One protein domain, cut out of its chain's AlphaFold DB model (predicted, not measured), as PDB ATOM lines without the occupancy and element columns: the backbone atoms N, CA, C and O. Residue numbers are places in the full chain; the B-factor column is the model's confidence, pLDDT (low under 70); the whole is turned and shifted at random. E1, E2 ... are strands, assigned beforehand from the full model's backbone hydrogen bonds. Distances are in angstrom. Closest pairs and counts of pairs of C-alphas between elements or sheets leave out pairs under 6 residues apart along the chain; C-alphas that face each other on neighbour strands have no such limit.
ATOM      1  N   VAL A  56     -40.324  34.643 -60.954       86.56
ATOM      2  CA  VAL A  56     -41.733  35.056 -60.851       86.56
ATOM      3  C   VAL A  56     -42.400  34.604 -59.569       86.56
ATOM      4  O   VAL A  56     -43.285  35.299 -59.078       86.56
ATOM      5  N   ASP A  57     -41.965  33.476 -59.015       82.56
ATOM      6  CA  ASP A  57     -42.511  32.944 -57.777       82.56
ATOM      7  C   ASP A  57     -41.487  32.070 -57.044       82.56
ATOM      8  O   ASP A  57     -40.594  31.471 -57.658       82.56
ATOM      9  N   VAL A  58     -41.622  32.012 -55.720       79.69
ATOM     10  CA  VAL A  58     -40.819  31.160 -54.840       79.69
ATOM     11  C   VAL A  58     -41.771  30.425 -53.899       79.69
ATOM     12  O   VAL A  58     -42.397  31.049 -53.044       79.69
ATOM     13  N   GLU A  59     -41.848  29.097 -54.013       79.31
ATOM     14  CA  GLU A  59     -42.708  28.284 -53.147       79.31
ATOM     15  C   GLU A  59     -42.125  28.206 -51.724       79.31
ATOM     16  O   GLU A  59     -41.152  27.498 -51.449       79.31
ATOM     17  N   LEU A  60     -42.721  28.952 -50.790       75.88
ATOM     18  CA  LEU A  60     -42.279  29.005 -49.389       75.88
ATOM     19  C   LEU A  60     -43.062  28.063 -48.467       75.88
ATOM     20  O   LEU A  60     -42.612  27.763 -47.360       75.88
ATOM     21  N   ASP A  61     -44.221  27.574 -48.901       73.44
ATOM     22  CA  ASP A  61     -45.145  26.859 -48.017       73.44
ATOM     23  C   ASP A  61     -44.664  25.447 -47.659       73.44
ATOM     24  O   ASP A  61     -45.051  24.890 -46.624       73.44
ATOM     25  N   ARG A  62     -43.809  24.834 -48.488       70.81
ATOM     26  CA  ARG A  62     -43.337  23.461 -48.275       70.81
ATOM     27  C   ARG A  62     -41.882  23.295 -48.677       70.81
ATOM     28  O   ARG A  62     -41.474  23.624 -49.775       70.81
ATOM     29  N   GLY A  63     -41.090  22.706 -47.783       73.62
ATOM     30  CA  GLY A  63     -39.781  22.153 -48.144       73.62
ATOM     31  C   GLY A  63     -38.669  23.158 -48.464       73.62
ATOM     32  O   GLY A  63     -37.545  22.710 -48.663       73.62
ATOM     33  N   TRP A  64     -38.923  24.471 -48.426       78.44
ATOM     34  CA  TRP A  64     -37.928  25.530 -48.670       78.44
ATOM     35  C   TRP A  64     -36.722  25.486 -47.724       78.44
ATOM     36  O   TRP A  64     -35.642  25.982 -48.047       78.44
ATOM     37  N   CYS A  65     -36.877  24.882 -46.544       82.12
ATOM     38  CA  CYS A  65     -35.777  24.639 -45.628       82.12
ATOM     39  C   CYS A  65     -35.879  23.276 -44.936       82.12
ATOM     40  O   CYS A  65     -36.944  22.665 -44.814       82.12
ATOM     41  N   TYR A  66     -34.737  22.793 -44.461       86.50
ATOM     42  CA  TYR A  66     -34.638  21.598 -43.638       86.50
ATOM     43  C   TYR A  66     -33.638  21.805 -42.508       86.50
ATOM     44  O   TYR A  66     -32.700  22.599 -42.599       86.50
ATOM     45  N   LEU A  67     -33.830  21.052 -41.430       89.62
ATOM     46  CA  LEU A  67     -32.879  21.000 -40.331       89.62
ATOM     47  C   LEU A  67     -31.696  20.130 -40.740       89.62
ATOM     48  O   LEU A  67     -31.845  18.932 -40.992       89.62
ATOM     49  N   ALA A  68     -30.526  20.749 -40.814       91.12
ATOM     50  CA  ALA A  68     -29.285  20.111 -41.204       91.12
ATOM     51  C   ALA A  68     -28.294  20.074 -40.044       91.12
ATOM     52  O   ALA A  68     -28.344  20.895 -39.123       91.12
ATOM     53  N   CYS A  69     -27.351  19.140 -40.129       89.62
ATOM     54  CA  CYS A  69     -26.193  19.148 -39.251       89.62
ATOM     55  C   CYS A  69     -25.333  20.401 -39.524       89.62
ATOM     56  O   CYS A  69     -25.188  20.865 -40.659       89.62
ATOM     57  N   GLN A  70     -24.731  20.963 -38.476       85.69
ATOM     58  CA  GLN A  70     -23.788  22.074 -38.641       85.69
ATOM     59  C   GLN A  70     -22.563  21.648 -39.451       85.69
ATOM     60  O   GLN A  70     -22.194  22.323 -40.410       85.69
ATOM     61  N   ASN A  71     -22.013  20.474 -39.139       85.31
ATOM     62  CA  ASN A  71     -20.822  19.940 -39.801       85.31
ATOM     63  C   ASN A  71     -21.122  19.342 -41.182       85.31
ATOM     64  O   ASN A  71     -20.248  19.284 -42.042       85.31
ATOM     65  N   PHE A  72     -22.360  18.893 -41.413       82.75
ATOM     66  CA  PHE A  72     -22.756  18.252 -42.662       82.75
ATOM     67  C   PHE A  72     -24.069  18.825 -43.183       82.75
ATOM     68  O   PHE A  72     -25.068  18.830 -42.478       82.75
ATOM     69  N   SER A  73     -24.136  19.165 -44.467       81.38
ATOM     70  CA  SER A  73     -25.377  19.572 -45.149       81.38
ATOM     71  C   SER A  73     -26.418  18.443 -45.284       81.38
ATOM     72  O   SER A  73     -27.251  18.476 -46.178       81.38
ATOM     73  N   LYS A  74     -26.361  17.396 -44.453       85.44
ATOM     74  CA  LYS A  74     -27.344  16.310 -44.435       85.44
ATOM     75  C   LYS A  74     -28.480  16.649 -43.479       85.44
ATOM     76  O   LYS A  74     -28.245  17.181 -42.393       85.44
ATOM     77  N   LYS A  75     -29.695  16.284 -43.888       88.31
ATOM     78  CA  LYS A  75     -30.910  16.389 -43.078       88.31
ATOM     79  C   LYS A  75     -30.776  15.567 -41.796       88.31
ATOM     80  O   LYS A  75     -30.296  14.435 -41.832       88.31
ATOM     81  N   LEU A  76     -31.171  16.166 -40.677       92.00
ATOM     82  CA  LEU A  76     -31.202  15.521 -39.369       92.00
ATOM     83  C   LEU A  76     -32.493  14.723 -39.187       92.00
ATOM     84  O   LEU A  76     -33.547  15.090 -39.714       92.00
ATOM     85  N   GLU A  77     -32.408  13.661 -38.395       92.56
ATOM     86  CA  GLU A  77     -33.568  12.883 -37.970       92.56
ATOM     87  C   GLU A  77     -34.055  13.387 -36.620       92.56
ATOM     88  O   GLU A  77     -33.259  13.701 -35.735       92.56
ATOM     89  N   LYS A  78     -35.373  13.509 -36.470       91.12
ATOM     90  CA  LYS A  78     -35.971  13.939 -35.210       91.12
ATOM     91  C   LYS A  78     -36.193  12.713 -34.332       91.12
ATOM     92  O   LYS A  78     -36.966  11.832 -34.695       91.12
ATOM     93  N   GLU A  79     -35.559  12.700 -33.169       89.69
ATOM     94  CA  GLU A  79     -35.718  11.663 -32.152       89.69
ATOM     95  C   GLU A  79     -36.230  12.329 -30.865       89.69
ATOM     96  O   GLU A  79     -35.490  12.965 -30.107       89.69
ATOM     97  N   GLY A  80     -37.553  12.296 -30.675       88.19
ATOM     98  CA  GLY A  80     -38.233  13.072 -29.635       88.19
ATOM     99  C   GLY A  80     -38.020  14.582 -29.809       88.19
ATOM    100  O   GLY A  80     -38.412  15.160 -30.824       88.19
ATOM    101  N   ASN A  81     -37.382  15.218 -28.821       89.44
ATOM    102  CA  ASN A  81     -37.034  16.649 -28.837       89.44
ATOM    103  C   ASN A  81     -35.593  16.921 -29.298       89.44
ATOM    104  O   ASN A  81     -35.111  18.049 -29.180       89.44
ATOM    105  N   LYS A  82     -34.884  15.899 -29.781       91.69
ATOM    106  CA  LYS A  82     -33.488  15.996 -30.205       91.69
ATOM    107  C   LYS A  82     -33.367  15.738 -31.702       91.69
ATOM    108  O   LYS A  82     -34.249  15.145 -32.322       91.69
ATOM    109  N   PHE A  83     -32.252  16.185 -32.268       92.44
ATOM    110  CA  PHE A  83     -31.924  15.969 -33.669       92.44
ATOM    111  C   PHE A  83     -30.674  15.105 -33.779       92.44
ATOM    112  O   PHE A  83     -29.611  15.478 -33.283       92.44
ATOM    113  N   TYR A  84     -30.804  13.949 -34.415       93.38
ATOM    114  CA  TYR A  84     -29.725  12.991 -34.600       93.38
ATOM    115  C   TYR A  84     -29.125  13.122 -35.999       93.38
ATOM    116  O   TYR A  84     -29.838  13.184 -37.007       93.38
ATOM    117  N   CYS A  85     -27.796  13.163 -36.072       92.44
ATOM    118  CA  CYS A  85     -27.086  13.098 -37.340       92.44
ATOM    119  C   CYS A  85     -26.510  11.701 -37.538       92.44
ATOM    120  O   CYS A  85     -25.511  11.355 -36.916       92.44
ATOM    121  N   LYS A  86     -27.053  10.950 -38.500       90.50
ATOM    122  CA  LYS A  86     -26.533   9.625 -38.875       90.50
ATOM    123  C   LYS A  86     -25.054   9.614 -39.258       90.50
ATOM    124  O   LYS A  86     -24.391   8.618 -39.044       90.50
ATOM    125  N   LYS A  87     -24.531  10.706 -39.830       90.94
ATOM    126  CA  LYS A  87     -23.123  10.779 -40.256       90.94
ATOM    127  C   LYS A  87     -22.166  11.098 -39.103       90.94
ATOM    128  O   LYS A  87     -21.013  10.699 -39.163       90.94
ATOM    129  N   CYS A  88     -22.619  11.848 -38.098       90.12
ATOM    130  CA  CYS A  88     -21.828  12.093 -36.889       90.12
ATOM    131  C   CYS A  88     -22.025  11.005 -35.830       90.12
ATOM    132  O   CYS A  88     -21.302  11.013 -34.847       90.12
ATOM    133  N   GLU A  89     -23.051  10.167 -35.986       91.75
ATOM    134  CA  GLU A  89     -23.482   9.166 -35.006       91.75
ATOM    135  C   GLU A  89     -23.773   9.749 -33.612       91.75
ATOM    136  O   GLU A  89     -23.562   9.123 -32.578       91.75
ATOM    137  N   GLN A  90     -24.272  10.988 -33.569       91.00
ATOM    138  CA  GLN A  90     -24.572  11.682 -32.317       91.00
ATOM    139  C   GLN A  90     -25.688  12.717 -32.482       91.00
ATOM    140  O   GLN A  90     -26.031  13.149 -33.591       91.00
ATOM    141  N   ILE A  91     -26.211  13.166 -31.340       90.62
ATOM    142  CA  ILE A  91     -27.134  14.298 -31.253       90.62
ATOM    143  C   ILE A  91     -26.402  15.588 -31.643       90.62
ATOM    144  O   ILE A  91     -25.269  15.832 -31.226       90.62
ATOM    145  N   GLN A  92     -27.062  16.416 -32.447       89.19
ATOM    146  CA  GLN A  92     -26.543  17.678 -32.963       89.19
ATOM    147  C   GLN A  92     -27.522  18.818 -32.684       89.19
ATOM    148  O   GLN A  92     -28.740  18.621 -32.629       89.19
ATOM    149  N   SER A  93     -26.996  20.037 -32.573       85.50
ATOM    150  CA  SER A  93     -27.810  21.237 -32.745       85.50
ATOM    151  C   SER A  93     -28.216  21.365 -34.210       85.50
ATOM    152  O   SER A  93     -27.405  21.158 -35.117       85.50
ATOM    153  N   ALA A  94     -29.478  21.706 -34.444       84.69
ATOM    154  CA  ALA A  94     -29.996  21.871 -35.788       84.69
ATOM    155  C   ALA A  94     -29.739  23.286 -36.315       84.69
ATOM    156  O   ALA A  94     -29.930  24.269 -35.600       84.69
ATOM    157  N   THR A  95     -29.362  23.376 -37.588       87.69
ATOM    158  CA  THR A  95     -29.305  24.635 -38.336       87.69
ATOM    159  C   THR A  95     -30.258  24.543 -39.521       87.69
ATOM    160  O   THR A  95     -30.282  23.523 -40.210       87.69
ATOM    161  N   HIS A  96     -31.038  25.594 -39.774       86.31
ATOM    162  CA  HIS A  96     -31.866  25.672 -40.977       86.31
ATOM    163  C   HIS A  96     -30.971  25.825 -42.208       86.31
ATOM    164  O   HIS A  96     -30.116  26.709 -42.259       86.31
ATOM    165  N   ARG A  97     -31.164  24.964 -43.205       85.06
ATOM    166  CA  ARG A  97     -30.560  25.108 -44.533       85.06
ATOM    167  C   ARG A  97     -31.651  25.185 -45.579       85.06
ATOM    168  O   ARG A  97     -32.633  24.453 -45.490       85.06
ATOM    169  N   LEU A  98     -31.450  26.061 -46.557       81.38
ATOM    170  CA  LEU A  98     -32.365  26.216 -47.676       81.38
ATOM    171  C   LEU A  98     -32.260  25.004 -48.605       81.38
ATOM    172  O   LEU A  98     -31.166  24.515 -48.901       81.38
ATOM    173  N   LEU A  99     -33.413  24.520 -49.037       75.31
ATOM    174  CA  LEU A  99     -33.572  23.583 -50.133       75.31
ATOM    175  C   LEU A  99     -34.023  24.446 -51.308       75.31
ATOM    176  O   LEU A  99     -35.104  25.022 -51.258       75.31
ATOM    177  N   VAL A 100     -33.184  24.589 -52.336       63.28
ATOM    178  CA  VAL A 100     -33.614  25.229 -53.586       63.28
ATOM    179  C   VAL A 100     -34.484  24.208 -54.308       63.28
ATOM    180  O   VAL A 100     -34.016  23.446 -55.151       63.28
ATOM    181  N   LEU A 101     -35.727  24.098 -53.861       52.38
ATOM    182  CA  LEU A 101     -36.731  23.245 -54.463       52.38
ATOM    183  C   LEU A 101     -37.675  24.166 -55.211       52.38
ATOM    184  O   LEU A 101     -38.469  24.861 -54.601       52.38
ATOM    185  N   GLN A 102     -37.517  24.155 -56.529       51.44
ATOM    186  CA  GLN A 102     -38.406  24.772 -57.507       51.44
ATOM    187  C   GLN A 102     -38.458  26.305 -57.457       51.44
ATOM    188  O   GLN A 102     -39.130  26.933 -56.650       51.44
ATOM    189  N   MET A 103     -37.738  26.909 -58.398       55.69
ATOM    190  CA  MET A 103     -37.957  28.293 -58.802       55.69
ATOM    191  C   MET A 103     -38.743  28.227 -60.103       55.69
ATOM    192  O   MET A 103     -38.265  27.638 -61.076       55.69
ATOM    193  N   THR A 104     -39.947  28.791 -60.117       57.25
ATOM    194  CA  THR A 104     -40.685  28.957 -61.367       57.25
ATOM    195  C   THR A 104     -40.052  30.122 -62.116       57.25
ATOM    196  O   THR A 104     -39.966  31.237 -61.597       57.25
ATOM    197  N   LEU A 105     -39.570  29.848 -63.324       55.72
ATOM    198  CA  LEU A 105     -39.076  30.860 -64.249       55.72
ATOM    199  C   LEU A 105     -40.163  31.106 -65.298       55.72
ATOM    200  O   LEU A 105     -40.770  30.151 -65.781       55.72
ATOM    201  N   HIS A 106     -40.427  32.369 -65.623       44.38
ATOM    202  CA  HIS A 106     -41.377  32.730 -66.677       44.38
ATOM    203  C   HIS A 106     -40.628  33.022 -67.975       44.38
ATOM    204  O   HIS A 106     -39.538  33.598 -67.935       44.38
ATOM    205  N   VAL A 107     -41.231  32.597 -69.086       45.72
ATOM    206  CA  VAL A 107     -40.819  32.897 -70.465       45.72
ATOM    207  C   VAL A 107     -41.355  34.262 -70.876       45.72
ATOM    208  O   VAL A 107     -42.528  34.546 -70.536       45.72
TER     209      VAL A 107
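What this domain is: This is residues 56 to 107 of the 107 residues of the protein "uncharacterized protein LOC104210718" of Nicotiana sylvestris (UniProt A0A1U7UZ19). A long, drawn-out loop of chain makes a thin rod, with a small three-stranded head, E3, E4 and E5, at one end, the two-stranded ladder E2 and E6 in the middle, and the pair E1 and E7 at the far end. The outward run E1 then E2 and the returning run E6 then E7 are the two rails, and the pairing of E1 and E7 is much looser than that of E2 and E6. The 52 printed residues hold seven named strands, E1 to E7 in order along the chain, and no named helix; the class is all strand, and the sheets, E3 - E4 - E5, E2 - E6 and E1 - E7, are antiparallel. The whole is loose, with a radius of gyration of the C-alphas of 13.9 A and spans of 46 by 20 by 13 A.

How they stand to each other: E3, residues 77 to 79, E4, residues 82 to 85, and E5, residues 90 to 92, form a meander, each strand the antiparallel neighbour of the one before. E3 and E4 are a hairpin at 141 degrees, with N 84 and O 77 within hydrogen-bond range at 2.8 A. E4 and E5 are a hairpin at 117 degrees, with N 92 and O 83 at 2.8 A. E5 runs on into E6, residues 94 to 98, across a break of 1 residue, at 65 degrees. E6 is the antiparallel neighbour of E2, residues 65 to 69, at 136 degrees; N 68 and O 95 are 2.8 A apart. The closest C-alphas of E2 and E4 are those of Cys 69 and Cys 85, at 6.4 A. E1, residues 56 to 58, and E7, residues 103 to 106, are antiparallel at 171 degrees, with N 56 and O 104 at 3.5 A. E1 and E2 are apart, and so are E6 and E7.

Where its parts are: E1 begins at C-alpha 56, (-41.733, 35.056, -60.851). E2 is 12.8 A long from first to last C-alpha and E6 12.9 A. E3 spans 6.3 A, E4 10.0 A and E5 6.3 A, with C-alpha 90 at (-24.572, 11.682, -32.317). E1 is 7.2 A long, and E7 is 9.7 A long, ending at C-alpha 106, (-41.377, 32.730, -66.677).

The domain as a whole: The C-alphas farthest apart, those of Gln 90 and Val 107, are 46.6 A from each other, while those of Val 56 and Val 107 are 9.9 A apart. The printed part has no cut and no long link. Residues 100 to 107 have pLDDT under 70, and the mean for E7 is 53; the mean of the printed part is 80.9.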